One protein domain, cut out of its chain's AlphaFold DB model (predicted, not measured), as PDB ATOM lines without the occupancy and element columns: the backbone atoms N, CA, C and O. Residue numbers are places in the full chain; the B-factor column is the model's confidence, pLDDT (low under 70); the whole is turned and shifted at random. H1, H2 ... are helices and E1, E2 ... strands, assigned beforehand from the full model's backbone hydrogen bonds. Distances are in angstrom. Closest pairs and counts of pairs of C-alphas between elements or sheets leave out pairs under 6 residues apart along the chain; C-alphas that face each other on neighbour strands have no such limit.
ATOM      1  N   SER A   3      31.462 -18.104 -63.828       48.09
ATOM      2  CA  SER A   3      32.880 -18.351 -63.466       48.09
ATOM      3  C   SER A   3      33.290 -17.765 -62.107       48.09
ATOM      4  O   SER A   3      33.996 -18.402 -61.331       48.09
ATOM      5  N   THR A   4      32.824 -16.560 -61.769       45.50
ATOM      6  CA  THR A   4      33.166 -15.898 -60.500       45.50
ATOM      7  C   THR A   4      32.498 -16.555 -59.299       45.50
ATOM      8  O   THR A   4      33.144 -16.695 -58.273       45.50
ATOM      9  N   ALA A   5      31.243 -17.001 -59.410       47.00
ATOM     10  CA  ALA A   5      30.541 -17.678 -58.315       47.00
ATOM     11  C   ALA A   5      31.114 -19.075 -58.001       47.00
ATOM     12  O   ALA A   5      31.110 -19.486 -56.842       47.00
ATOM     13  N   GLU A   6      31.627 -19.789 -59.008       51.66
ATOM     14  CA  GLU A   6      32.318 -21.073 -58.825       51.66
ATOM     15  C   GLU A   6      33.707 -20.885 -58.204       51.66
ATOM     16  O   GLU A   6      34.012 -21.552 -57.218       51.66
ATOM     17  N   LEU A   7      34.492 -19.903 -58.667       51.12
ATOM     18  CA  LEU A   7      35.768 -19.524 -58.035       51.12
ATOM     19  C   LEU A   7      35.580 -19.068 -56.580       51.12
ATOM     20  O   LEU A   7      36.340 -19.463 -55.701       51.12
ATOM     21  N   LEU A   8      34.536 -18.277 -56.301       54.09
ATOM     22  CA  LEU A   8      34.177 -17.869 -54.939       54.09
ATOM     23  C   LEU A   8      33.883 -19.084 -54.051       54.09
ATOM     24  O   LEU A   8      34.316 -19.105 -52.905       54.09
ATOM     25  N   LYS A   9      33.189 -20.106 -54.572       57.94
ATOM     26  CA  LYS A   9      32.926 -21.340 -53.822       57.94
ATOM     27  C   LYS A   9      34.208 -22.109 -53.533       57.94
ATOM     28  O   LYS A   9      34.375 -22.493 -52.387       57.94
ATOM     29  N   ILE A  10      35.085 -22.305 -54.520       56.56
ATOM     30  CA  ILE A  10      36.307 -23.122 -54.395       56.56
ATOM     31  C   ILE A  10      37.301 -22.495 -53.405       56.56
ATOM     32  O   ILE A  10      37.832 -23.184 -52.534       56.56
ATOM     33  N   VAL A  11      37.494 -21.178 -53.470       61.81
ATOM     34  CA  VAL A  11      38.519 -20.490 -52.671       61.81
ATOM     35  C   VAL A  11      38.098 -20.303 -51.203       61.81
ATOM     36  O   VAL A  11      38.961 -20.201 -50.329       61.81
ATOM     37  N   THR A  12      36.791 -20.297 -50.902       60.62
ATOM     38  CA  THR A  12      36.265 -20.137 -49.531       60.62
ATOM     39  C   THR A  12      35.564 -21.376 -48.966       60.62
ATOM     40  O   THR A  12      34.817 -21.243 -47.993       60.62
ATOM     41  N   VAL A  13      35.746 -22.572 -49.548       63.91
ATOM     42  CA  VAL A  13      35.124 -23.802 -49.014       63.91
ATOM     43  C   VAL A  13      35.513 -23.978 -47.543       63.91
ATOM     44  O   VAL A  13      36.690 -24.062 -47.206       63.91
ATOM     45  N   GLY A  14      34.513 -24.046 -46.660       62.47
ATOM     46  CA  GLY A  14      34.714 -24.284 -45.226       62.47
ATOM     47  C   GLY A  14      35.130 -23.062 -44.398       62.47
ATOM     48  O   GLY A  14      35.381 -23.221 -43.205       62.47
ATOM     49  N   LEU A  15      35.179 -21.857 -44.983       76.06
ATOM     50  CA  LEU A  15      35.440 -20.616 -44.246       76.06
ATOM     51  C   LEU A  15      34.130 -19.890 -43.914       76.06
ATOM     52  O   LEU A  15      33.372 -19.509 -44.806       76.06
ATOM     53  N   ASP A  16      33.891 -19.656 -42.623       78.81
ATOM     54  CA  ASP A  16      32.906 -18.672 -42.172       78.81
ATOM     55  C   ASP A  16      33.591 -17.302 -42.072       78.81
ATOM     56  O   ASP A  16      34.660 -17.184 -41.476       78.81
ATOM     57  N   LEU A  17      32.989 -16.261 -42.658       84.38
ATOM     58  CA  LEU A  17      33.565 -14.908 -42.750       84.38
ATOM     59  C   LEU A  17      32.738 -13.905 -41.921       84.38
ATOM     60  O   LEU A  17      32.173 -12.956 -42.477       84.38
ATOM     61  N   PRO A  18      32.621 -14.083 -40.589       85.62
ATOM     62  CA  PRO A  18      31.674 -13.335 -39.760       85.62
ATOM     63  C   PRO A  18      32.006 -11.842 -39.658       85.62
ATOM     64  O   PRO A  18      31.117 -11.021 -39.446       85.62
ATOM     65  N   TYR A  19      33.274 -11.474 -39.842       86.31
ATOM     66  CA  TYR A  19      33.755 -10.089 -39.840       86.31
ATOM     67  C   TYR A  19      33.353  -9.296 -41.091       86.31
ATOM     68  O   TYR A  19      33.542  -8.085 -41.120       86.31
ATOM     69  N   LEU A  20      32.802  -9.953 -42.117       86.88
ATOM     70  CA  LEU A  20      32.229  -9.293 -43.295       86.88
ATOM     71  C   LEU A  20      30.711  -9.085 -43.174       86.88
ATOM     72  O   LEU A  20      30.111  -8.475 -44.058       86.88
ATOM     73  N   ASN A  21      30.081  -9.561 -42.092       86.06
ATOM     74  CA  ASN A  21      28.668  -9.311 -41.802       86.06
ATOM     75  C   ASN A  21      28.503  -7.903 -41.218       86.06
ATOM     76  O   ASN A  21      28.314  -7.725 -40.011       86.06
ATOM     77  N   LEU A  22      28.641  -6.913 -42.094       84.88
ATOM     78  CA  LEU A  22      28.577  -5.503 -41.747       84.88
ATOM     79  C   LEU A  22      27.127  -5.018 -41.616       84.88
ATOM     80  O   LEU A  22      26.202  -5.579 -42.208       84.88
ATOM     81  N   PHE A  23      26.936  -3.939 -40.865       82.56
ATOM     82  CA  PHE A  23      25.704  -3.166 -40.824       82.56
ATOM     83  C   PHE A  23      25.864  -1.890 -41.647       82.56
ATOM     84  O   PHE A  23      26.930  -1.279 -41.694       82.56
ATOM     85  N   SER A  24      24.786  -1.471 -42.306       76.75
ATOM     86  CA  SER A  24      24.759  -0.160 -42.950       76.75
ATOM     87  C   SER A  24      24.668   0.920 -41.872       76.75
ATOM     88  O   SER A  24      23.983   0.751 -40.862       76.75
ATOM     89  N   LYS A  25      25.288   2.080 -42.112       71.69
ATOM     90  CA  LYS A  25      25.184   3.252 -41.220       71.69
ATOM     91  C   LYS A  25      23.740   3.695 -40.954       71.69
ATOM     92  O   LYS A  25      23.447   4.316 -39.940       71.69
ATOM     93  N   ASP A  26      22.837   3.345 -41.866       72.81
ATOM     94  CA  ASP A  26      21.416   3.669 -41.809       72.81
ATOM     95  C   ASP A  26      20.561   2.525 -41.206       72.81
ATOM     96  O   ASP A  26      19.334   2.591 -41.244       72.81
ATOM     97  N   SER A  27      21.181   1.451 -40.698       71.25
ATOM     98  CA  SER A  27      20.493   0.284 -40.116       71.25
ATOM     99  C   SER A  27      20.033   0.488 -38.667       71.25
ATOM    100  O   SER A  27      19.237  -0.307 -38.168       71.25
ATOM    101  N   PHE A  28      20.508   1.530 -37.982       69.06
ATOM    102  CA  PHE A  28      20.094   1.834 -36.611       69.06
ATOM    103  C   PHE A  28      18.670   2.399 -36.573       69.06
ATOM    104  O   PHE A  28      18.276   3.209 -37.417       69.06
ATOM    105  N   LYS A  29      17.886   2.009 -35.560       69.12
ATOM    106  CA  LYS A  29      16.584   2.637 -35.295       69.12
ATOM    107  C   LYS A  29      16.798   4.103 -34.903       69.12
ATOM    108  O   LYS A  29      17.829   4.466 -34.336       69.12
ATOM    109  N   LYS A  30      15.827   4.969 -35.219       61.97
ATOM    110  CA  LYS A  30      15.887   6.398 -34.863       61.97
ATOM    111  C   LYS A  30      16.122   6.548 -33.353       61.97
ATOM    112  O   LYS A  30      15.278   6.118 -32.579       61.97
ATOM    113  N   GLY A  31      17.233   7.183 -32.974       61.47
ATOM    114  CA  GLY A  31      17.629   7.412 -31.577       61.47
ATOM    115  C   GLY A  31      18.688   6.446 -31.029       61.47
ATOM    116  O   GLY A  31      19.342   6.797 -30.055       61.47
ATOM    117  N   ASP A  32      18.927   5.307 -31.689       68.06
ATOM    118  CA  ASP A  32      19.850   4.258 -31.211       68.06
ATOM    119  C   ASP A  32      21.247   4.326 -31.861       68.06
ATOM    120  O   ASP A  32      22.095   3.471 -31.608       68.06
ATOM    121  N   ARG A  33      21.499   5.308 -32.740       71.50
ATOM    122  CA  ARG A  33      22.787   5.443 -33.439       71.50
ATOM    123  C   ARG A  33      23.847   6.021 -32.486       71.50
ATOM    124  O   ARG A  33      23.638   7.130 -31.990       71.50
ATOM    125  N   PRO A  34      24.990   5.342 -32.278       75.12
ATOM    126  CA  PRO A  34      26.113   5.908 -31.535       75.12
ATOM    127  C   PRO A  34      26.617   7.204 -32.185       75.12
ATOM    128  O   PRO A  34      26.614   7.335 -33.409       75.12
ATOM    129  N   TYR A  35      27.044   8.171 -31.370       77.88
ATOM    130  CA  TYR A  35      27.683   9.384 -31.876       77.88
ATOM    131  C   TYR A  35      29.148   9.087 -32.195       77.88
ATOM    132  O   TYR A  35      29.924   8.772 -31.292       77.88
ATOM    133  N   TYR A  36      29.514   9.198 -33.471       83.06
ATOM    134  CA  TYR A  36      30.900   9.143 -33.923       83.06
ATOM    135  C   TYR A  36      31.415  10.564 -34.160       83.06
ATOM    136  O   TYR A  36      30.642  11.476 -34.470       83.06
ATOM    137  N   ASP A  37      32.719  10.771 -33.996       85.44
ATOM    138  CA  ASP A  37      33.317  12.071 -34.276       85.44
ATOM    139  C   ASP A  37      33.315  12.379 -35.793       85.44
ATOM    140  O   ASP A  37      33.113  11.482 -36.619       85.44
ATOM    141  N   PRO A  38      33.503  13.649 -36.202       86.69
ATOM    142  CA  PRO A  38      33.413  14.031 -37.614       86.69
ATOM    143  C   PRO A  38      34.388  13.278 -38.532       86.69
ATOM    144  O   PRO A  38      34.081  13.054 -39.701       86.69
ATOM    145  N   GLU A  39      35.548  12.874 -38.008       85.62
ATOM    146  CA  GLU A  39      36.571  12.128 -38.747       85.62
ATOM    147  C   GLU A  39      36.130  10.681 -39.005       85.62
ATOM    148  O   GLU A  39      36.225  10.201 -40.138       85.62
ATOM    149  N   ALA A  40      35.580  10.001 -37.994       86.25
ATOM    150  CA  ALA A  40      35.006   8.665 -38.130       86.25
ATOM    151  C   ALA A  40      33.770   8.658 -39.045       86.25
ATOM    152  O   ALA A  40      33.621   7.759 -39.876       86.25
ATOM    153  N   GLU A  41      32.908   9.675 -38.948       86.88
ATOM    154  CA  GLU A  41      31.765   9.850 -39.854       86.88
ATOM    155  C   GLU A  41      32.214  10.048 -41.303       86.88
ATOM    156  O   GLU A  41      31.672   9.419 -42.216       86.88
ATOM    157  N   HIS A  42      33.222  10.894 -41.528       88.06
ATOM    158  CA  HIS A  42      33.762  11.123 -42.861       88.06
ATOM    159  C   HIS A  42      34.345   9.837 -43.456       88.06
ATOM    160  O   HIS A  42      34.010   9.478 -44.586       88.06
ATOM    161  N   LEU A  43      35.143   9.099 -42.678       88.56
ATOM    162  CA  LEU A  43      35.694   7.809 -43.087       88.56
ATOM    163  C   LEU A  43      34.594   6.810 -43.464       88.56
ATOM    164  O   LEU A  43      34.697   6.152 -44.498       88.56
ATOM    165  N   LEU A  44      33.532   6.712 -42.660       87.38
ATOM    166  CA  LEU A  44      32.405   5.817 -42.925       87.38
ATOM    167  C   LEU A  44      31.667   6.191 -44.219       87.38
ATOM    168  O   LEU A  44      31.281   5.305 -44.978       87.38
ATOM    169  N   ILE A  45      31.487   7.486 -44.498       87.06
ATOM    170  CA  ILE A  45      30.882   7.961 -45.753       87.06
ATOM    171  C   ILE A  45      31.750   7.563 -46.948       87.06
ATOM    172  O   ILE A  45      31.252   6.914 -47.864       87.06
ATOM    173  N   VAL A  46      33.042   7.895 -46.910       87.50
ATOM    174  CA  VAL A  46      33.979   7.602 -48.005       87.50
ATOM    175  C   VAL A  46      34.097   6.094 -48.234       87.50
ATOM    176  O   VAL A  46      34.067   5.637 -49.376       87.50
ATOM    177  N   ALA A  47      34.184   5.305 -47.162       88.19
ATOM    178  CA  ALA A  47      34.204   3.853 -47.259       88.19
ATOM    179  C   ALA A  47      32.911   3.325 -47.894       88.19
ATOM    180  O   ALA A  47      32.994   2.515 -48.814       88.19
ATOM    181  N   SER A  48      31.732   3.799 -47.478       85.69
ATOM    182  CA  SER A  48      30.456   3.381 -48.077       85.69
ATOM    183  C   SER A  48      30.376   3.694 -49.572       85.69
ATOM    184  O   SER A  48      29.913   2.848 -50.328       85.69
ATOM    185  N   ASP A  49      30.848   4.862 -50.011       85.81
ATOM    186  CA  ASP A  49      30.712   5.296 -51.408       85.81
ATOM    187  C   ASP A  49      31.638   4.521 -52.372       85.81
ATOM    188  O   ASP A  49      31.320   4.357 -53.553       85.81
ATOM    189  N   PHE A  50      32.780   4.014 -51.884       87.81
ATOM    190  CA  PHE A  50      33.801   3.367 -52.723       87.81
ATOM    191  C   PHE A  50      34.019   1.871 -52.463       87.81
ATOM    192  O   PHE A  50      34.819   1.256 -53.171       87.81
ATOM    193  N   SER A  51      33.315   1.251 -51.510       88.00
ATOM    194  CA  SER A  51      33.428  -0.188 -51.194       88.00
ATOM    195  C   SER A  51      32.741  -1.090 -52.222       88.00
ATOM    196  O   SER A  51      31.836  -1.865 -51.923       88.00
ATOM    197  N   ASN A  52      33.203  -1.011 -53.464       87.44
ATOM    198  CA  ASN A  52      32.772  -1.838 -54.581       87.44
ATOM    199  C   ASN A  52      33.961  -2.118 -55.524       87.44
ATOM    200  O   ASN A  52      35.067  -1.593 -55.358       87.44
ATOM    201  N   LEU A  53      33.755  -2.983 -56.523       86.69
ATOM    202  CA  LEU A  53      34.822  -3.379 -57.451       86.69
ATOM    203  C   LEU A  53      35.332  -2.212 -58.312       86.69
ATOM    204  O   LEU A  53      36.506  -2.204 -58.689       86.69
ATOM    205  N   GLU A  54      34.486  -1.228 -58.624       86.88
ATOM    206  CA  GLU A  54      34.881  -0.037 -59.385       86.88
ATOM    207  C   GLU A  54      35.784   0.875 -58.553       86.88
ATOM    208  O   GLU A  54      36.843   1.285 -59.029       86.88
ATOM    209  N   GLY A  55      35.437   1.105 -57.286       86.25
ATOM    210  CA  GLY A  55      36.262   1.831 -56.324       86.25
ATOM    211  C   GLY A  55      37.622   1.167 -56.117       86.25
ATOM    212  O   GLY A  55      38.643   1.856 -56.103       86.25
ATOM    213  N   LEU A  56      37.671  -0.172 -56.064       89.12
ATOM    214  CA  LEU A  56      38.933  -0.918 -55.999       89.12
ATOM    215  C   LEU A  56      39.780  -0.758 -57.275       89.12
ATOM    216  O   LEU A  56      41.006  -0.657 -57.200       89.12
ATOM    217  N   LYS A  57      39.166  -0.763 -58.465       88.81
ATOM    218  CA  LYS A  57      39.866  -0.528 -59.746       88.81
ATOM    219  C   LYS A  57      40.376   0.905 -59.871       88.81
ATOM    220  O   LYS A  57      41.484   1.096 -60.350       88.81
ATOM    221  N   ALA A  58      39.603   1.878 -59.402       88.75
ATOM    222  CA  ALA A  58      39.961   3.290 -59.434       88.75
ATOM    223  C   ALA A  58      40.928   3.714 -58.310       88.75
ATOM    224  O   ALA A  58      41.322   4.875 -58.274       88.75
ATOM    225  N   GLY A  59      41.277   2.815 -57.378       87.38
ATOM    226  CA  GLY A  59      42.139   3.132 -56.234       87.38
ATOM    227  C   GLY A  59      41.500   4.091 -55.224       87.38
ATOM    228  O   GLY A  59      42.214   4.796 -54.519       87.38
ATOM    229  N   LYS A  60      40.163   4.149 -55.170       91.00
ATOM    230  CA  LYS A  60      39.401   5.091 -54.331       91.00
ATOM    231  C   LYS A  60      38.956   4.513 -52.988       91.00
ATOM    232  O   LYS A  60      38.407   5.243 -52.171       91.00
ATOM    233  N   ILE A  61      39.162   3.212 -52.762       90.12
ATOM    234  CA  ILE A  61      38.890   2.601 -51.457       90.12
ATOM    235  C   ILE A  61      39.846   3.215 -50.431       90.12
ATOM    236  O   ILE A  61      41.058   3.184 -50.662       90.12
ATOM    237  N   PRO A  62      39.334   3.755 -49.309       91.25
ATOM    238  CA  PRO A  62      40.188   4.325 -48.280       91.25
ATOM    239  C   PRO A  62      41.119   3.253 -47.717       91.25
ATOM    240  O   PRO A  62      40.701   2.127 -47.433       91.25
ATOM    241  N   TYR A  63      42.392   3.600 -47.555       91.75
ATOM    242  CA  TYR A  63      43.403   2.695 -47.032       91.75
ATOM    243  C   TYR A  63      44.334   3.404 -46.054       91.75
ATOM    244  O   TYR A  63      44.514   4.619 -46.106       91.75
ATOM    245  N   ILE A  64      44.944   2.620 -45.172       89.38
ATOM    246  CA  ILE A  64      45.986   3.068 -44.252       89.38
ATOM    247  C   ILE A  64      47.255   2.312 -44.609       89.38
ATOM    248  O   ILE A  64      47.269   1.079 -44.639       89.38
ATOM    249  N   ALA A  65      48.310   3.056 -44.923       84.06
ATOM    250  CA  ALA A  65      49.626   2.480 -45.138       84.06
ATOM    251  C   ALA A  65      50.255   2.086 -43.802       84.06
ATOM    252  O   ALA A  65      50.045   2.751 -42.786       84.06
ATOM    253  N   ASN A  66      51.040   1.011 -43.805       74.25
ATOM    254  CA  ASN A  66      51.857   0.648 -42.657       74.25
ATOM    255  C   ASN A  66      53.104   1.548 -42.586       74.25
ATOM    256  O   ASN A  66      54.219   1.108 -42.852       74.25
ATOM    257  N   THR A  67      52.894   2.835 -42.319       67.88
ATOM    258  CA  THR A  67      53.946   3.821 -42.038       67.88
ATOM    259  C   THR A  67      54.030   4.050 -40.532       67.88
ATOM    260  O   THR A  67      53.010   3.973 -39.845       67.88
ATOM    261  N   GLU A  68      55.225   4.323 -40.005       57.12
ATOM    262  CA  GLU A  68      55.433   4.506 -38.563       57.12
ATOM    263  C   GLU A  68      54.498   5.577 -37.971       57.12
ATOM    264  O   GLU A  68      54.466   6.716 -38.431       57.12
ATOM    265  N   GLY A  69      53.752   5.194 -36.924       62.62
ATOM    266  CA  GLY A  69      52.980   6.103 -36.071       62.62
ATOM    267  C   GLY A  69      51.570   6.454 -36.559       62.62
ATOM    268  O   GLY A  69      51.304   7.600 -36.906       62.62
ATOM    269  N   LEU A  70      50.625   5.505 -36.503       76.25
ATOM    270  CA  LEU A  70      49.198   5.836 -36.612       76.25
ATOM    271  C   LEU A  70      48.743   6.601 -35.359       76.25
ATOM    272  O   LEU A  70      48.949   6.118 -34.242       76.25
ATOM    273  N   ASP A  71      48.090   7.752 -35.541       83.38
ATOM    274  CA  ASP A  71      47.512   8.508 -34.428       83.38
ATOM    275  C   ASP A  71      46.560   7.621 -33.607       83.38
ATOM    276  O   ASP A  71      45.684   6.927 -34.136       83.38
ATOM    277  N   ARG A  72      46.738   7.654 -32.284       84.25
ATOM    278  CA  ARG A  72      45.959   6.875 -31.325       84.25
ATOM    279  C   ARG A  72      44.466   7.161 -31.460       84.25
ATOM    280  O   ARG A  72      43.677   6.221 -31.399       84.25
ATOM    281  N   LYS A  73      44.085   8.422 -31.677       85.19
ATOM    282  CA  LYS A  73      42.676   8.810 -31.816       85.19
ATOM    283  C   LYS A  73      42.050   8.198 -33.073       85.19
ATOM    284  O   LYS A  73      40.989   7.583 -33.003       85.19
ATOM    285  N   VAL A  74      42.752   8.274 -34.205       84.94
ATOM    286  CA  VAL A  74      42.332   7.649 -35.472       84.94
ATOM    287  C   VAL A  74      42.192   6.132 -35.316       84.94
ATOM    288  O   VAL A  74      41.204   5.547 -35.761       84.94
ATOM    289  N   LYS A  75      43.143   5.489 -34.627       88.31
ATOM    290  CA  LYS A  75      43.077   4.054 -34.320       88.31
ATOM    291  C   LYS A  75      41.850   3.698 -33.476       88.31
ATOM    292  O   LYS A  75      41.140   2.757 -33.824       88.31
ATOM    293  N   GLU A  76      41.581   4.436 -32.400       88.81
ATOM    294  CA  GLU A  76      40.406   4.222 -31.541       88.81
ATOM    295  C   GLU A  76      39.093   4.381 -32.330       88.81
ATOM    296  O   GLU A  76      38.207   3.529 -32.225       88.81
ATOM    297  N   ASN A  77      38.999   5.389 -33.202       90.00
ATOM    298  CA  ASN A  77      37.845   5.607 -34.078       90.00
ATOM    299  C   ASN A  77      37.580   4.421 -35.018       90.00
ATOM    300  O   ASN A  77      36.448   3.943 -35.115       90.00
ATOM    301  N   ILE A  78      38.619   3.900 -35.673       91.06
ATOM    302  CA  ILE A  78      38.502   2.738 -36.567       91.06
ATOM    303  C   ILE A  78      38.064   1.499 -35.786       91.06
ATOM    304  O   ILE A  78      37.160   0.785 -36.219       91.06
ATOM    305  N   LEU A  79      38.667   1.245 -34.622       91.00
ATOM    306  CA  LEU A  79      38.323   0.087 -33.795       91.00
ATOM    307  C   LEU A  79      36.876   0.148 -33.285       91.00
ATOM    308  O   LEU A  79      36.210  -0.887 -33.243       91.00
ATOM    309  N   ASN A  80      36.365   1.339 -32.959       90.56
ATOM    310  CA  ASN A  80      34.960   1.529 -32.590       90.56
ATOM    311  C   ASN A  80      34.022   1.208 -33.765       90.56
ATOM    312  O   ASN A  80      33.083   0.431 -33.601       90.56
ATOM    313  N   LEU A  81      34.320   1.707 -34.969       90.50
ATOM    314  CA  LEU A  81      33.535   1.397 -36.172       90.50
ATOM    315  C   LEU A  81      33.567  -0.101 -36.534       90.50
ATOM    316  O   LEU A  81      32.559  -0.646 -36.989       90.50
ATOM    317  N   VAL A  82      34.697  -0.786 -36.317       90.69
ATOM    318  CA  VAL A  82      34.815  -2.248 -36.489       90.69
ATOM    319  C   VAL A  82      33.987  -2.995 -35.442       90.69
ATOM    320  O   VAL A  82      33.281  -3.946 -35.781       90.69
ATOM    321  N   LYS A  83      34.044  -2.571 -34.173       88.94
ATOM    322  CA  LYS A  83      33.273  -3.169 -33.069       88.94
ATOM    323  C   LYS A  83      31.771  -3.097 -33.336       88.94
ATOM    324  O   LYS A  83      31.068  -4.087 -33.130       88.94
ATOM    325  N   ASP A  84      31.316  -1.970 -33.868       87.75
ATOM    326  CA  ASP A  84      29.919  -1.745 -34.247       87.75
ATOM    327  C   ASP A  84      29.560  -2.372 -35.607       87.75
ATOM    328  O   ASP A  84      28.425  -2.259 -36.071       87.75
ATOM    329  N   ARG A  85      30.513  -3.076 -36.237       87.56
ATOM    330  CA  ARG A  85      30.391  -3.763 -37.532       87.56
ATOM    331  C   ARG A  85      29.980  -2.840 -38.677       87.56
ATOM    332  O   ARG A  85      29.328  -3.282 -39.616       87.56
ATOM    333  N   LEU A  86      30.350  -1.567 -38.625       88.19
ATOM    334  CA  LEU A  86      30.060  -0.610 -39.697       88.19
ATOM    335  C   LEU A  86      31.111  -0.648 -40.805       88.19
ATOM    336  O   LEU A  86      30.803  -0.360 -41.962       88.19
ATOM    337  N   ILE A  87      32.333  -1.050 -40.454       91.25
ATOM    338  CA  ILE A  87      33.441  -1.243 -41.388       91.25
ATOM    339  C   ILE A  87      34.142  -2.582 -41.131       91.25
ATOM    340  O   ILE A  87      34.141  -3.095 -40.011       91.25
ATOM    341  N   ALA A  88      34.802  -3.110 -42.156       91.88
ATOM    342  CA  ALA A  88      35.831  -4.135 -42.037       91.88
ATOM    343  C   ALA A  88      37.179  -3.566 -42.495       91.88
ATOM    344  O   ALA A  88      37.256  -2.828 -43.479       91.88
ATOM    345  N   VAL A  89      38.247  -3.930 -41.787       93.62
ATOM    346  CA  VAL A  89      39.617  -3.510 -42.105       93.62
ATOM    347  C   VAL A  89      40.369  -4.693 -42.694       93.62
ATOM    348  O   VAL A  89      40.728  -5.613 -41.966       93.62
ATOM    349  N   VAL A  90      40.583  -4.674 -44.005       94.06
ATOM    350  CA  VAL A  90      41.056  -5.807 -44.808       94.06
ATOM    351  C   VAL A  90      42.533  -5.644 -45.178       94.06
ATOM    352  O   VAL A  90      42.901  -4.599 -45.712       94.06
ATOM    353  N   PRO A  91      43.392  -6.661 -44.974       94.69
ATOM    354  CA  PRO A  91      44.795  -6.584 -45.370       94.69
ATOM    355  C   PRO A  91      44.954  -6.515 -46.897       94.69
ATOM    356  O   PRO A  91      44.273  -7.217 -47.645       94.69
ATOM    357  N   ARG A  92      45.901  -5.706 -47.374       94.19
ATOM    358  CA  ARG A  92      46.258  -5.588 -48.793       94.19
ATOM    359  C   ARG A  92      47.777  -5.528 -48.948       94.19
ATOM    360  O   ARG A  92      48.432  -4.625 -48.430       94.19
ATOM    361  N   ILE A  93      48.320  -6.460 -49.733       95.56
ATOM    362  CA  ILE A  93      49.755  -6.537 -50.043       95.56
ATOM    363  C   ILE A  93      49.995  -6.099 -51.487       95.56
ATOM    364  O   ILE A  93      49.543  -6.751 -52.422       95.56
ATOM    365  N   SER A  94      50.706  -5.000 -51.687       93.81
ATOM    366  CA  SER A  94      51.080  -4.488 -53.011       93.81
ATOM    367  C   SER A  94      52.527  -4.846 -53.344       93.81
ATOM    368  O   SER A  94      53.332  -5.039 -52.440       93.81
ATOM    369  N   PHE A  95      52.853  -4.946 -54.630       93.69
ATOM    370  CA  PHE A  95      54.223  -5.133 -55.102       93.69
ATOM    371  C   PHE A  95      54.598  -3.926 -55.952       93.69
ATOM    372  O   PHE A  95      53.900  -3.629 -56.926       93.69
ATOM    373  N   ASN A  96      55.651  -3.214 -55.555       89.94
ATOM    374  CA  ASN A  96      56.180  -2.091 -56.312       89.94
ATOM    375  C   ASN A  96      57.273  -2.607 -57.256       89.94
ATOM    376  O   ASN A  96      58.291  -3.125 -56.807       89.94
ATOM    377  N   THR A  97      57.055  -2.472 -58.562       85.38
ATOM    378  CA  THR A  97      57.990  -2.947 -59.588       85.38
ATOM    379  C   THR A  97      59.302  -2.169 -59.606       85.38
ATOM    380  O   THR A  97      60.333  -2.747 -59.939       85.38
ATOM    381  N   ASP A  98      59.270  -0.891 -59.226       85.38
ATOM    382  CA  ASP A  98      60.429   0.001 -59.277       85.38
ATOM    383  C   ASP A  98      61.356  -0.243 -58.084       85.38
ATOM    384  O   ASP A  98      62.561  -0.415 -58.262       85.38
ATOM    385  N   SER A  99      60.796  -0.312 -56.869       86.31
ATOM    386  CA  SER A  99      61.578  -0.611 -55.659       86.31
ATOM    387  C   SER A  99      61.822  -2.105 -55.445       86.31
ATOM    388  O   SER A  99      62.676  -2.465 -54.644       86.31
ATOM    389  N   ARG A 100      61.089  -2.975 -56.155       86.19
ATOM    390  CA  ARG A 100      61.091  -4.443 -55.994       86.19
ATOM    391  C   ARG A 100      60.702  -4.915 -54.590       86.19
ATOM    392  O   ARG A 100      61.030  -6.028 -54.187       86.19
ATOM    393  N   GLU A 101      59.945  -4.102 -53.861       89.38
ATOM    394  CA  GLU A 101      59.529  -4.390 -52.489       89.38
ATOM    395  C   GLU A 101      58.021  -4.631 -52.371       89.38
ATOM    396  O   GLU A 101      57.202  -4.135 -53.155       89.38
ATOM    397  N   LEU A 102      57.648  -5.397 -51.344       92.19
ATOM    398  CA  LEU A 102      56.258  -5.592 -50.948       92.19
ATOM    399  C   LEU A 102      55.817  -4.465 -50.008       92.19
ATOM    400  O   LEU A 102      56.399  -4.281 -48.938       92.19
ATOM    401  N   GLY A 103      54.745  -3.765 -50.370       90.75
ATOM    402  CA  GLY A 103      54.089  -2.760 -49.534       90.75
ATOM    403  C   GLY A 103      52.878  -3.334 -48.800       90.75
ATOM    404  O   GLY A 103      52.046  -4.012 -49.410       90.75
ATOM    405  N   GLN A 104      52.746  -3.038 -47.505       92.00
ATOM    406  CA  GLN A 104      51.619  -3.478 -46.677       92.00
ATOM    407  C   GLN A 104      50.673  -2.309 -46.386       92.00
ATOM    408  O   GLN A 104      51.080  -1.247 -45.914       92.00
ATOM    409  N   THR A 105      49.391  -2.517 -46.659       92.62
ATOM    410  CA  THR A 105      48.320  -1.549 -46.400       92.62
ATOM    411  C   THR A 105      47.106  -2.277 -45.834       92.62
ATOM    412  O   THR A 105      46.973  -3.495 -45.991       92.62
ATOM    413  N   VAL A 106      46.198  -1.543 -45.198       93.19
ATOM    414  CA  VAL A 106      44.869  -2.051 -44.847       93.19
ATOM    415  C   VAL A 106      43.798  -1.219 -45.536       93.19
ATOM    416  O   VAL A 106      43.797   0.004 -45.438       93.19
ATOM    417  N   HIS A 107      42.901  -1.876 -46.260       93.94
ATOM    418  CA  HIS A 107      41.736  -1.262 -46.884       93.94
ATOM    419  C   HIS A 107      40.581  -1.202 -45.889       93.94
ATOM    420  O   HIS A 107      40.327  -2.163 -45.165       93.94
ATOM    421  N   ILE A 108      39.849  -0.098 -45.892       93.19
ATOM    422  CA  ILE A 108      38.664   0.089 -45.065       93.19
ATOM    423  C   ILE A 108      37.452  -0.061 -45.971       93.19
ATOM    424  O   ILE A 108      37.252   0.731 -46.891       93.19
ATOM    425  N   ILE A 109      36.662  -1.102 -45.721       91.31
ATOM    426  CA  ILE A 109      35.458  -1.394 -46.496       91.31
ATOM    427  C   ILE A 109      34.214  -1.260 -45.623       91.31
ATOM    428  O   ILE A 109      34.236  -1.608 -44.446       91.31
ATOM    429  N   ALA A 110      33.125  -0.771 -46.199       88.56
ATOM    430  CA  ALA A 110      31.836  -0.578 -45.544       88.56
ATOM    431  C   ALA A 110      30.705  -1.000 -46.488       88.56
ATOM    432  O   ALA A 110      30.909  -1.110 -47.695       88.56
ATOM    433  N   LEU A 111      29.496  -1.211 -45.967       83.19
ATOM    434  CA  LEU A 111      28.332  -1.387 -46.838       83.19
ATOM    435  C   LEU A 111      27.953  -0.053 -47.494       83.19
ATOM    436  O   LEU A 111      27.750   0.960 -46.817       83.19
ATOM    437  N   ASP A 112      27.829  -0.072 -48.818       69.69
ATOM    438  CA  ASP A 112      27.232   0.997 -49.618       69.69
ATOM    439  C   ASP A 112      25.706   1.053 -49.388       69.69
ATOM    440  O   ASP A 112      25.046   0.034 -49.147       69.69
ATOM    441  N   ARG A 113      25.120   2.244 -49.537       59.31
ATOM    442  CA  ARG A 113      23.674   2.492 -49.573       59.31
ATOM    443  C   ARG A 113      22.957   1.680 -50.657       59.31
ATOM    444  O   ARG A 113      21.833   1.250 -50.396       59.31
ATOM    445  N   ALA A 114      23.574   1.442 -51.818       54.09
ATOM    446  CA  ALA A 114      22.995   0.596 -52.871       54.09
ATOM    447  C   ALA A 114      23.156  -0.912 -52.578       54.09
ATOM    448  O   ALA A 114      22.279  -1.706 -52.908       54.09
ATOM    449  N   SER A 115      24.228  -1.301 -51.875       53.69
ATOM    450  CA  SER A 115      24.527  -2.693 -51.493       53.69
ATOM    451  C   SER A 115      23.740  -3.230 -50.288       53.69
ATOM    452  O   SER A 115      23.931  -4.382 -49.900       53.69
ATOM    453  N   ARG A 116      22.805  -2.445 -49.720       54.53
ATOM    454  CA  ARG A 116      21.924  -2.861 -48.603       54.53
ATOM    455  C   ARG A 116      21.207  -4.199 -48.835       54.53
ATOM    456  O   ARG A 116      20.765  -4.810 -47.868       54.53
ATOM    457  N   PHE A 117      21.077  -4.623 -50.092       49.56
ATOM    458  CA  PHE A 117      20.340  -5.814 -50.504       49.56
ATOM    459  C   PHE A 117      21.214  -6.985 -50.980       49.56
ATOM    460  O   PHE A 117      20.650  -8.035 -51.279       49.56
ATOM    461  N   ASP A 118      22.550  -6.858 -51.030       62.62
ATOM    462  CA  ASP A 118      23.416  -7.958 -51.487       62.62
ATOM    463  C   ASP A 118      24.706  -8.137 -50.653       62.62
ATOM    464  O   ASP A 118      25.769  -7.609 -51.003       62.62
ATOM    465  N   PRO A 119      24.653  -8.940 -49.572       62.66
ATOM    466  CA  PRO A 119      25.818  -9.332 -48.773       62.66
ATOM    467  C   PRO A 119      26.939 -10.029 -49.568       62.66
ATOM    468  O   PRO A 119      28.069 -10.122 -49.079       62.66
ATOM    469  N   LEU A 120      26.666 -10.535 -50.779       72.88
ATOM    470  CA  LEU A 120      27.682 -11.167 -51.628       72.88
ATOM    471  C   LEU A 120      28.661 -10.142 -52.212       72.88
ATOM    472  O   LEU A 120      29.805 -10.496 -52.503       72.88
ATOM    473  N   SER A 121      28.256  -8.878 -52.341       79.75
ATOM    474  CA  SER A 121      29.086  -7.808 -52.909       79.75
ATOM    475  C   SER A 121      30.361  -7.549 -52.091       79.75
ATOM    476  O   SER A 121      31.461  -7.540 -52.648       79.75
ATOM    477  N   ILE A 122      30.245  -7.448 -50.763       84.81
ATOM    478  CA  ILE A 122      31.376  -7.252 -49.838       84.81
ATOM    479  C   ILE A 122      32.299  -8.470 -49.815       84.81
ATOM    480  O   ILE A 122      33.521  -8.319 -49.847       84.81
ATOM    481  N   LYS A 123      31.736  -9.683 -49.821       86.56
ATOM    482  CA  LYS A 123      32.527 -10.922 -49.914       86.56
ATOM    483  C   LYS A 123      33.314 -10.981 -51.223       86.56
ATOM    484  O   LYS A 123      34.499 -11.306 -51.217       86.56
ATOM    485  N   THR A 124      32.680 -10.602 -52.332       86.88
ATOM    486  CA  THR A 124      33.323 -10.534 -53.651       86.88
ATOM    487  C   THR A 124      34.456  -9.510 -53.659       86.88
ATOM    488  O   THR A 124      35.547  -9.807 -54.145       86.88
ATOM    489  N   LEU A 125      34.235  -8.328 -53.076       89.44
ATOM    490  CA  LEU A 125      35.265  -7.301 -52.941       89.44
ATOM    491  C   LEU A 125      36.452  -7.788 -52.099       89.44
ATOM    492  O   LEU A 125      37.597  -7.629 -52.514       89.44
ATOM    493  N   PHE A 126      36.188  -8.408 -50.947       91.38
ATOM    494  CA  PHE A 126      37.219  -8.982 -50.082       91.38
ATOM    495  C   PHE A 126      38.092  -9.992 -50.837       91.38
ATOM    496  O   PHE A 126      39.318  -9.892 -50.811       91.38
ATOM    497  N   ILE A 127      37.476 -10.914 -51.577       90.38
ATOM    498  CA  ILE A 127      38.204 -11.937 -52.340       90.38
ATOM    499  C   ILE A 127      38.998 -11.315 -53.491       90.38
ATOM    500  O   ILE A 127      40.123 -11.734 -53.749       90.38
ATOM    501  N   GLU A 128      38.488 -10.264 -54.132       91.94
ATOM    502  CA  GLU A 128      39.250  -9.522 -55.143       91.94
ATOM    503  C   GLU A 128      40.467  -8.790 -54.537       91.94
ATOM    504  O   GLU A 128      41.543  -8.772 -55.140       91.94
ATOM    505  N   ILE A 129      40.358  -8.243 -53.320       94.00
ATOM    506  CA  ILE A 129      41.504  -7.673 -52.585       94.00
ATOM    507  C   ILE A 129      42.543  -8.764 -52.277       94.00
ATOM    508  O   ILE A 129      43.749  -8.533 -52.447       94.00
ATOM    509  N   MET A 130      42.100  -9.960 -51.875       94.81
ATOM    510  CA  MET A 130      42.992 -11.106 -51.663       94.81
ATOM    511  C   MET A 130      43.658 -11.550 -52.968       94.81
ATOM    512  O   MET A 130      44.869 -11.749 -52.982       94.81
ATOM    513  N   ARG A 131      42.923 -11.603 -54.084       92.75
ATOM    514  CA  ARG A 131      43.455 -11.931 -55.419       92.75
ATOM    515  C   ARG A 131      44.550 -10.973 -55.858       92.75
ATOM    516  O   ARG A 131      45.610 -11.408 -56.303       92.75
ATOM    517  N   ARG A 132      44.359  -9.668 -55.666       94.06
ATOM    518  CA  ARG A 132      45.418  -8.687 -55.947       94.06
ATOM    519  C   ARG A 132      46.629  -8.838 -55.021       94.06
ATOM    520  O   ARG A 132      47.731  -8.444 -55.400       94.06
ATOM    521  N   SER A 133      46.437  -9.366 -53.810       95.38
ATOM    522  CA  SER A 133      47.525  -9.631 -52.855       95.38
ATOM    523  C   SER A 133      48.290 -10.900 -53.227       95.38
ATOM    524  O   SER A 133      49.516 -10.882 -53.219       95.38
ATOM    525  N   ALA A 134      47.587 -11.947 -53.662       93.50
ATOM    526  CA  ALA A 134      48.173 -13.148 -54.253       93.50
ATOM    527  C   ALA A 134      49.036 -12.812 -55.475       93.50
ATOM    528  O   ALA A 134      50.196 -13.209 -55.529       93.50
ATOM    529  N   TRP A 135      48.520 -11.985 -56.392       93.00
ATOM    530  CA  TRP A 135      49.271 -11.510 -57.559       93.00
ATOM    531  C   TRP A 135      50.567 -10.775 -57.177       93.00
ATOM    532  O   TRP A 135      51.608 -10.993 -57.794       93.00
ATOM    533  N   ALA A 136      50.519  -9.930 -56.142       94.25
ATOM    534  CA  ALA A 136      51.684  -9.186 -55.667       94.25
ATOM    535  C   ALA A 136      52.761 -10.107 -55.074       94.25
ATOM    536  O   ALA A 136      53.919 -10.018 -55.478       94.25
ATOM    537  N   ILE A 137      52.376 -11.017 -54.169       92.94
ATOM    538  CA  ILE A 137      53.290 -12.016 -53.589       92.94
ATOM    539  C   ILE A 137      53.902 -12.881 -54.690       92.94
ATOM    540  O   ILE A 137      55.111 -13.085 -54.713       92.94
ATOM    541  N   ARG A 138      53.078 -13.344 -55.633       90.69
ATOM    542  CA  ARG A 138      53.523 -14.182 -56.744       90.69
ATOM    543  C   ARG A 138      54.613 -13.499 -57.564       90.69
ATOM    544  O   ARG A 138      55.666 -14.086 -57.782       90.69
ATOM    545  N   ASN A 139      54.373 -12.271 -58.013       90.81
ATOM    546  CA  ASN A 139      55.333 -11.564 -58.860       90.81
ATOM    547  C   ASN A 139      56.624 -11.221 -58.112       90.81
ATOM    548  O   ASN A 139      57.700 -11.313 -58.698       90.81
ATOM    549  N   TYR A 140      56.520 -10.878 -56.826       91.38
ATOM    550  CA  TYR A 140      57.684 -10.689 -55.966       91.38
ATOM    551  C   TYR A 140      58.529 -11.967 -55.867       91.38
ATOM    552  O   TYR A 140      59.738 -11.921 -56.081       91.38
ATOM    553  N   GLU A 141      57.905 -13.119 -55.603       87.88
ATOM    554  CA  GLU A 141      58.623 -14.393 -55.479       87.88
ATOM    555  C   GLU A 141      59.229 -14.866 -56.804       87.88
ATOM    556  O   GLU A 141      60.356 -15.356 -56.808       87.88
ATOM    557  N   ILE A 142      58.532 -14.673 -57.929       87.44
ATOM    558  CA  ILE A 142      59.077 -14.976 -59.262       87.44
ATOM    559  C   ILE A 142      60.338 -14.142 -59.517       87.44
ATOM    560  O   ILE A 142      61.382 -14.705 -59.843       87.44
ATOM    561  N   LEU A 143      60.266 -12.820 -59.316       85.50
ATOM    562  CA  LEU A 143      61.401 -11.923 -59.541       85.50
ATOM    563  C   LEU A 143      62.584 -12.286 -58.636       85.50
ATOM    564  O   LEU A 143      63.710 -12.461 -59.101       85.50
ATOM    565  N   ARG A 144      62.315 -12.482 -57.343       81.56
ATOM    566  CA  ARG A 144      63.335 -12.851 -56.359       81.56
ATOM    567  C   ARG A 144      64.043 -14.151 -56.732       81.56
ATOM    568  O   ARG A 144      65.239 -14.271 -56.506       81.56
ATOM    569  N   GLN A 145      63.328 -15.132 -57.279       76.62
ATOM    570  CA  GLN A 145      63.913 -16.415 -57.671       76.62
ATOM    571  C   GLN A 145      64.714 -16.358 -58.963       76.62
ATOM    572  O   GLN A 145      65.730 -17.039 -59.049       76.62
ATOM    573  N   THR A 146      64.326 -15.519 -59.928       71.62
ATOM    574  CA  THR A 146      65.168 -15.268 -61.110       71.62
ATOM    575  C   THR A 146      66.522 -14.646 -60.754       71.62
ATOM    576  O   THR A 146      67.468 -14.759 -61.525       71.62
ATOM    577  N   GLU A 147      66.629 -14.040 -59.570       70.25
ATOM    578  CA  GLU A 147      67.848 -13.428 -59.036       70.25
ATOM    579  C   GLU A 147      68.611 -14.333 -58.043       70.25
ATOM    580  O   GLU A 147      69.710 -13.974 -57.621       70.25
ATOM    581  N   ARG A 148      68.072 -15.504 -57.648       66.69
ATOM    582  CA  ARG A 148      68.745 -16.420 -56.704       66.69
ATOM    583  C   ARG A 148      69.923 -17.136 -57.371       66.69
ATOM    584  O   ARG A 148      69.815 -17.632 -58.487       66.69
ATOM    585  N   GLU A 149      71.016 -17.295 -56.623       54.69
ATOM    586  CA  GLU A 149      72.185 -18.077 -57.057       54.69
ATOM    587  C   GLU A 149      71.894 -19.587 -57.144       54.69
ATOM    588  O   GLU A 149      72.444 -20.291 -57.995       54.69
ATOM    589  N   VAL A 150      71.011 -20.099 -56.275       61.94
ATOM    590  CA  VAL A 150      70.674 -21.528 -56.221       61.94
ATOM    591  C   VAL A 150      69.742 -21.892 -57.372       61.94
ATOM    592  O   VAL A 150      68.558 -21.561 -57.371       61.94
ATOM    593  N   LYS A 151      70.282 -22.630 -58.344       80.25
ATOM    594  CA  LYS A 151      69.520 -23.169 -59.476       80.25
ATOM    595  C   LYS A 151      68.571 -24.290 -59.028       80.25
ATOM    596  O   LYS A 151      68.915 -25.085 -58.153       80.25
ATOM    597  N   LEU A 152      67.419 -24.408 -59.696       83.94
ATOM    598  CA  LEU A 152      66.398 -25.437 -59.428       83.94
ATOM    599  C   LEU A 152      66.945 -26.878 -59.315       83.94
ATOM    600  O   LEU A 152      66.567 -27.551 -58.358       83.94
ATOM    601  N   GLU A 172      61.875 -17.080 -44.597       67.44
ATOM    602  CA  GLU A 172      60.602 -16.597 -44.106       67.44
ATOM    603  C   GLU A 172      59.663 -16.378 -45.296       67.44
ATOM    604  O   GLU A 172      60.002 -15.666 -46.245       67.44
ATOM    605  N   ASP A 173      58.500 -17.029 -45.253       80.38
ATOM    606  CA  ASP A 173      57.452 -16.866 -46.253       80.38
ATOM    607  C   ASP A 173      57.074 -15.377 -46.334       80.38
ATOM    608  O   ASP A 173      56.655 -14.773 -45.341       80.38
ATOM    609  N   ALA A 174      57.235 -14.773 -47.516       85.81
ATOM    610  CA  ALA A 174      56.975 -13.355 -47.735       85.81
ATOM    611  C   ALA A 174      55.539 -12.962 -47.366       85.81
ATOM    612  O   ALA A 174      55.309 -11.856 -46.862       85.81
ATOM    613  N   LEU A 175      54.578 -13.873 -47.554       90.50
ATOM    614  CA  LEU A 175      53.200 -13.668 -47.122       90.50
ATOM    615  C   LEU A 175      53.107 -13.574 -45.595       90.50
ATOM    616  O   LEU A 175      52.461 -12.663 -45.077       90.50
ATOM    617  N   ASP A 176      53.772 -14.479 -44.877       89.44
ATOM    618  CA  ASP A 176      53.759 -14.507 -43.412       89.44
ATOM    619  C   ASP A 176      54.434 -13.273 -42.817       89.44
ATOM    620  O   ASP A 176      53.904 -12.680 -41.874       89.44
ATOM    621  N   SER A 177      55.545 -12.832 -43.412       89.19
ATOM    622  CA  SER A 177      56.216 -11.588 -43.033       89.19
ATOM    623  C   SER A 177      55.300 -10.372 -43.237       89.19
ATOM    624  O   SER A 177      55.116  -9.561 -42.326       89.19
ATOM    625  N   CYS A 178      54.633 -10.271 -44.393       92.06
ATOM    626  CA  CYS A 178      53.704  -9.174 -44.672       92.06
ATOM    627  C   CYS A 178      52.498  -9.168 -43.727       92.06
ATOM    628  O   CYS A 178      52.130  -8.116 -43.207       92.06
ATOM    629  N   LEU A 179      51.879 -10.325 -43.483       92.50
ATOM    630  CA  LEU A 179      50.718 -10.418 -42.597       92.50
ATOM    631  C   LEU A 179      51.083 -10.154 -41.134       92.50
ATOM    632  O   LEU A 179      50.263  -9.585 -40.415       92.50
ATOM    633  N   ARG A 180      52.304 -10.490 -40.696       90.75
ATOM    634  CA  ARG A 180      52.800 -10.099 -39.367       90.75
ATOM    635  C   ARG A 180      52.916  -8.582 -39.237       90.75
ATOM    636  O   ARG A 180      52.394  -8.027 -38.277       90.75
ATOM    637  N   LYS A 181      53.494  -7.908 -40.235       89.88
ATOM    638  CA  LYS A 181      53.565  -6.437 -40.268       89.88
ATOM    639  C   LYS A 181      52.176  -5.790 -40.238       89.88
ATOM    640  O   LYS A 181      51.974  -4.789 -39.562       89.88
ATOM    641  N   VAL A 182      51.188  -6.381 -40.920       90.12
ATOM    642  CA  VAL A 182      49.792  -5.914 -40.830       90.12
ATOM    643  C   VAL A 182      49.192  -6.176 -39.442       90.12
ATOM    644  O   VAL A 182      48.466  -5.335 -38.916       90.12
ATOM    645  N   HIS A 183      49.495  -7.318 -38.823       90.44
ATOM    646  CA  HIS A 183      49.056  -7.627 -37.461       90.44
ATOM    647  C   HIS A 183      49.582  -6.607 -36.440       90.44
ATOM    648  O   HIS A 183      48.829  -6.173 -35.570       90.44
ATOM    649  N   GLU A 184      50.835  -6.170 -36.580       88.50
ATOM    650  CA  GLU A 184      51.469  -5.160 -35.719       88.50
ATOM    651  C   GLU A 184      50.747  -3.800 -35.752       88.50
ATOM    652  O   GLU A 184      50.726  -3.093 -34.742       88.50
ATOM    653  N   MET A 185      50.045  -3.463 -36.844       87.06
ATOM    654  CA  MET A 185      49.185  -2.268 -36.901       87.06
ATOM    655  C   MET A 185      48.038  -2.332 -35.874       87.06
ATOM    656  O   MET A 185      47.561  -1.303 -35.381       87.06
ATOM    657  N   GLY A 186      47.590  -3.542 -35.520       86.50
ATOM    658  CA  GLY A 186      46.529  -3.789 -34.544       86.50
ATOM    659  C   GLY A 186      45.141  -3.318 -34.992       86.50
ATOM    660  O   GLY A 186      44.351  -2.913 -34.144       86.50
ATOM    661  N   LEU A 187      44.870  -3.314 -36.304       88.69
ATOM    662  CA  LEU A 187      43.574  -2.930 -36.889       88.69
ATOM    663  C   LEU A 187      42.779  -4.122 -37.452       88.69
ATOM    664  O   LEU A 187      41.550  -4.102 -37.445       88.69
ATOM    665  N   CYS A 188      43.464  -5.159 -37.942       89.19
ATOM    666  CA  CYS A 188      42.835  -6.370 -38.469       89.19
ATOM    667  C   CYS A 188      42.603  -7.400 -37.356       89.19
ATOM    668  O   CYS A 188      43.438  -7.568 -36.467       89.19
ATOM    669  N   SER A 189      41.499  -8.148 -37.432       88.81
ATOM    670  CA  SER A 189      41.261  -9.247 -36.494       88.81
ATOM    671  C   SER A 189      42.188 -10.443 -36.788       88.81
ATOM    672  O   SER A 189      42.474 -10.725 -37.957       88.81
ATOM    673  N   PRO A 190      42.621 -11.209 -35.764       90.00
ATOM    674  CA  PRO A 190      43.435 -12.410 -35.972       90.00
ATOM    675  C   PRO A 190      42.760 -13.455 -36.871       90.00
ATOM    676  O   PRO A 190      43.425 -14.114 -37.669       90.00
ATOM    677  N   LEU A 191      41.429 -13.576 -36.775       90.62
ATOM    678  CA  LEU A 191      40.640 -14.471 -37.623       90.62
ATOM    679  C   LEU A 191      40.725 -14.057 -39.098       90.62
ATOM    680  O   LEU A 191      41.034 -14.887 -39.945       90.62
ATOM    681  N   MET A 192      40.552 -12.765 -39.401       91.81
ATOM    682  CA  MET A 192      40.644 -12.271 -40.776       91.81
ATOM    683  C   MET A 192      42.041 -12.472 -41.363       91.81
ATOM    684  O   MET A 192      42.160 -12.830 -42.531       91.81
ATOM    685  N   LEU A 193      43.102 -12.270 -40.580       92.69
ATOM    686  CA  LEU A 193      44.474 -12.509 -41.041       92.69
ATOM    687  C   LEU A 193      44.721 -13.989 -41.355       92.69
ATOM    688  O   LEU A 193      45.338 -14.303 -42.375       92.69
ATOM    689  N   ARG A 194      44.201 -14.898 -40.521       92.50
ATOM    690  CA  ARG A 194      44.259 -16.345 -40.767       92.50
ATOM    691  C   ARG A 194      43.542 -16.721 -42.063       92.50
ATOM    692  O   ARG A 194      44.116 -17.438 -42.879       92.50
ATOM    693  N   ASP A 195      42.327 -16.229 -42.266       92.06
ATOM    694  CA  ASP A 195      41.546 -16.545 -43.465       92.06
ATOM    695  C   ASP A 195      42.168 -15.918 -44.715       92.06
ATOM    696  O   ASP A 195      42.279 -16.575 -45.746       92.06
ATOM    697  N   SER A 196      42.667 -14.682 -44.608       93.12
ATOM    698  CA  SER A 196      43.397 -13.999 -45.684       93.12
ATOM    699  C   SER A 196      44.618 -14.807 -46.118       93.12
ATOM    700  O   SER A 196      44.842 -14.992 -47.310       93.12
ATOM    701  N   LYS A 197      45.379 -15.356 -45.161       92.88
ATOM    702  CA  LYS A 197      46.514 -16.245 -45.440       92.88
ATOM    703  C   LYS A 197      46.091 -17.485 -46.229       92.88
ATOM    704  O   LYS A 197      46.752 -17.830 -47.205       92.88
ATOM    705  N   ILE A 198      45.012 -18.150 -45.813       90.81
ATOM    706  CA  ILE A 198      44.492 -19.353 -46.482       90.81
ATOM    707  C   ILE A 198      44.049 -19.011 -47.908       90.81
ATOM    708  O   ILE A 198      44.491 -19.652 -48.857       90.81
ATOM    709  N   ILE A 199      43.246 -17.957 -48.066       91.38
ATOM    710  CA  ILE A 199      42.709 -17.520 -49.358       91.38
ATOM    711  C   ILE A 199      43.835 -17.117 -50.314       91.38
ATOM    712  O   ILE A 199      43.856 -17.570 -51.455       91.38
ATOM    713  N   ILE A 200      44.795 -16.304 -49.862       92.56
ATOM    714  CA  ILE A 200      45.928 -15.875 -50.692       92.56
ATOM    715  C   ILE A 200      46.760 -17.083 -51.136       92.56
ATOM    716  O   ILE A 200      47.115 -17.170 -52.309       92.56
ATOM    717  N   ARG A 201      47.042 -18.038 -50.239       89.56
ATOM    718  CA  ARG A 201      47.783 -19.260 -50.594       89.56
ATOM    719  C   ARG A 201      47.033 -20.125 -51.602       89.56
ATOM    720  O   ARG A 201      47.660 -20.594 -52.545       89.56
ATOM    721  N   ASN A 202      45.723 -20.292 -51.433       87.56
ATOM    722  CA  ASN A 202      44.894 -21.037 -52.379       87.56
ATOM    723  C   ASN A 202      44.911 -20.380 -53.762       87.56
ATOM    724  O   ASN A 202      45.111 -21.073 -54.750       87.56
ATOM    725  N   LEU A 203      44.805 -19.050 -53.831       88.88
ATOM    726  CA  LEU A 203      44.873 -18.307 -55.094       88.88
ATOM    727  C   LEU A 203      46.249 -18.429 -55.770       88.88
ATOM    728  O   LEU A 203      46.319 -18.607 -56.980       88.88
ATOM    729  N   ILE A 204      47.348 -18.388 -55.006       87.94
ATOM    730  CA  ILE A 204      48.701 -18.613 -55.552       87.94
ATOM    731  C   ILE A 204      48.858 -20.051 -56.077       87.94
ATOM    732  O   ILE A 204      49.508 -20.262 -57.099       87.94
ATOM    733  N   TYR A 205      48.281 -21.032 -55.382       82.88
ATOM    734  CA  TYR A 205      48.309 -22.432 -55.803       82.88
ATOM    735  C   TYR A 205      47.465 -22.673 -57.064       82.88
ATOM    736  O   TYR A 205      47.935 -23.339 -57.984       82.88
ATOM    737  N   GLU A 206      46.258 -22.099 -57.137       80.44
ATOM    738  CA  GLU A 206      45.381 -22.151 -58.318       80.44
ATOM    739  C   GLU A 206      46.035 -21.530 -59.557       80.44
ATOM    740  O   GLU A 206      45.903 -22.074 -60.650       80.44
ATOM    741  N   ASP A 207      46.780 -20.435 -59.384       76.75
ATOM    742  CA  ASP A 207      47.537 -19.792 -60.461       76.75
ATOM    743  C   ASP A 207      48.594 -20.729 -61.089       76.75
ATOM    744  O   ASP A 207      49.006 -20.508 -62.223       76.75
ATOM    745  N   GLY A 208      49.060 -21.766 -60.379       76.06
ATOM    746  CA  GLY A 208      49.861 -22.846 -60.968       76.06
ATOM    747  C   GLY A 208      51.312 -22.498 -61.333       76.06
ATOM    748  O   GLY A 208      51.950 -23.252 -62.074       76.06
ATOM    749  N   PHE A 209      51.867 -21.393 -60.821       79.50
ATOM    750  CA  PHE A 209      53.265 -20.986 -61.069       79.50
ATOM    751  C   PHE A 209      54.227 -21.300 -59.919       79.50
ATOM    752  O   PHE A 209      55.415 -21.518 -60.158       79.50
ATOM    753  N   LEU A 210      53.741 -21.288 -58.675       86.44
ATOM    754  CA  LEU A 210      54.573 -21.396 -57.478       86.44
ATOM    755  C   LEU A 210      54.156 -22.594 -56.619       86.44
ATOM    756  O   LEU A 210      52.992 -22.712 -56.240       86.44
ATOM    757  N   ALA A 211      55.123 -23.420 -56.230       86.50
ATOM    758  CA  ALA A 211      54.959 -24.455 -55.216       86.50
ATOM    759  C   ALA A 211      55.435 -23.931 -53.850       86.50
ATOM    760  O   ALA A 211      56.568 -23.472 -53.718       86.50
ATOM    761  N   LEU A 212      54.585 -23.983 -52.820       85.25
ATOM    762  CA  LEU A 212      54.954 -23.555 -51.464       85.25
ATOM    763  C   LEU A 212      55.678 -24.679 -50.713       85.25
ATOM    764  O   LEU A 212      55.068 -25.674 -50.332       85.25
ATOM    765  N   THR A 213      56.953 -24.482 -50.413       85.56
ATOM    766  CA  THR A 213      57.772 -25.379 -49.589       85.56
ATOM    767  C   THR A 213      57.974 -24.802 -48.192       85.56
ATOM    768  O   THR A 213      57.888 -23.587 -47.989       85.56
ATOM    769  N   LYS A 214      58.240 -25.656 -47.202       82.94
ATOM    770  CA  LYS A 214      58.535 -25.197 -45.840       82.94
ATOM    771  C   LYS A 214      59.981 -24.750 -45.664       82.94
ATOM    772  O   LYS A 214      60.237 -23.865 -44.849       82.94
ATOM    773  N   ASN A 215      60.910 -25.360 -46.393       80.19
ATOM    774  CA  ASN A 215      62.342 -25.143 -46.206       80.19
ATOM    775  C   ASN A 215      62.936 -24.119 -47.183       80.19
ATOM    776  O   ASN A 215      63.920 -23.476 -46.828       80.19
ATOM    777  N   ALA A 216      62.338 -23.905 -48.363       79.12
ATOM    778  CA  ALA A 216      62.820 -22.919 -49.344       79.12
ATOM    779  C   ALA A 216      61.830 -21.779 -49.655       79.12
ATOM    780  O   ALA A 216      62.134 -20.911 -50.485       79.12
ATOM    781  N   GLY A 217      60.669 -21.757 -48.989       81.94
ATOM    782  CA  GLY A 217      59.575 -20.831 -49.282       81.94
ATOM    783  C   GLY A 217      58.875 -21.192 -50.592       81.94
ATOM    784  O   GLY A 217      58.680 -22.366 -50.898       81.94
ATOM    785  N   TYR A 218      58.487 -20.204 -51.391       85.50
ATOM    786  CA  TYR A 218      57.951 -20.481 -52.722       85.50
ATOM    787  C   TYR A 218      59.054 -20.974 -53.669       85.50
ATOM    788  O   TYR A 218      60.190 -20.511 -53.602       85.50
ATOM    789  N   VAL A 219      58.703 -21.889 -54.572       86.75
ATOM    790  CA  VAL A 219      59.545 -22.413 -55.654       86.75
ATOM    791  C   VAL A 219      58.811 -22.193 -56.971       86.75
ATOM    792  O   VAL A 219      57.681 -22.643 -57.141       86.75
TER     793      VAL A 219
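This is residues 3 to 152 and 172 to 219 of the 523 residues of an uncharacterized protein of Leptospira inadai serovar Lyme str. 10 (UniProt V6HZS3). A long twisted hairpin of two strands, E2 and E3, makes the core, with the short E1 beside E3, and the longest helix, H5, runs along E2 and E3. H6 packs slantwise on this sheet, and H7 folds back beside H6 and crosses H5; H4 and H2 pack near the sheet's other end, while H1 sits at the edge of the whole, close to H5 and H7. The printed part has 198 residues, with seven named helices and four named strands in the order H1 H2 H3 E1 H4 E2 E3 H5 H6 H7 E4, and its class is mixed, helices and strands. The sheet runs E1, E3, E2, antiparallel throughout. The whole is compact by its radius of gyration of the C-alphas, 17.8 A, yet elongated in outline, 66 by 40 by 28 A, with residues 146 to 151 sticking out.

Find C-alpha 3 at (32.880, -18.351, -63.466), where H1 begins; it runs to residue 11, 12.4 A. Residues 12 to 37 hold no named element. H2, residues 38 to 50, spans 18.5 A, and H3 is residues 53 to 57, 6.2 A. Next come E1, residues 63 to 65, 6.5 A, and H4, residues 72 to 83, 16.3 A. E2, residues 87 to 96, covers 27.2 A, and E3, residues 101 to 110, covers 28.8 A. Look for C-alpha 120 at (27.682, -11.167, -51.628); from there H5 runs 38.9 A to residue 146. After the cut, H6 is residues 174 to 185, 17.3 A, and H7 is residues 190 to 206, 24.5 A. E4, residues 210 to 212, spans 6.4 A and ends at C-alpha 212, (54.954, -23.555, -51.464).

Start at the hairpin E2 and E3, antiparallel at 156 degrees, where N 90 and O 107 are 2.8 A apart, within hydrogen-bond range. On the other side of E3 is E1, antiparallel at 149 degrees, with N 64 and O 106 at 2.9 A. The sheet is strongly twisted, but only just, its C-alphas lying up to 4.4 A off the best plane. E1, H4 and E2 form a split strand-helix-strand unit, two strands that run the same way with E3 between them, and its crossover is right-handed. There are two layers, helices on one face of a sheet: H4 and H6 on one face of E1 E3 E2. H6 has a height over the sheet of 8.8 A, slantwise at 45 degrees to E2 on the local plane. H5 has a height of 8.9 A and runs along the strands; the closest C-alphas of E2 and H5, Ile 93 and Ser 133, are 4.7 A apart. H2 stands up from the sheet over E3. H7 only grazes the sheet, with residues 192 to 197. H5 and H7 touch at a steep tilt of 62 degrees, closest at the C-alphas of Ala 134 and Ile 200, 5.0 A. H6 and H7 are a helical hairpin at a shallow tilt of 22 degrees, closest at Leu 179 and Leu 193, 6.8 A between C-alphas. H1 and H7 only just touch, with 3 pairs of C-alphas within 8 A, closest Val 11 and Ile 199, 6.1 A. H3 touches H5, with the C-alphas of Leu 53 and Leu 125 at 6.0 A. E4 pairs with no named strand. Every O i to N i+4 pair is within hydrogen-bond range in H1, H2, H3, H4, H5 and H7; in H6, 7 of 8 are.

The C-alphas farthest apart, those of Gly 31 and Lys 151, are 66.4 A apart. Residues 153 to 171 are not printed, and C-alphas 152 and 172 are 18.6 A apart across the cut. The link from H1 to H2 is long. Mean pLDDT of the printed part is 82.6; 32 residues are under 70, among them residues 3 to 14 and 112 to 119.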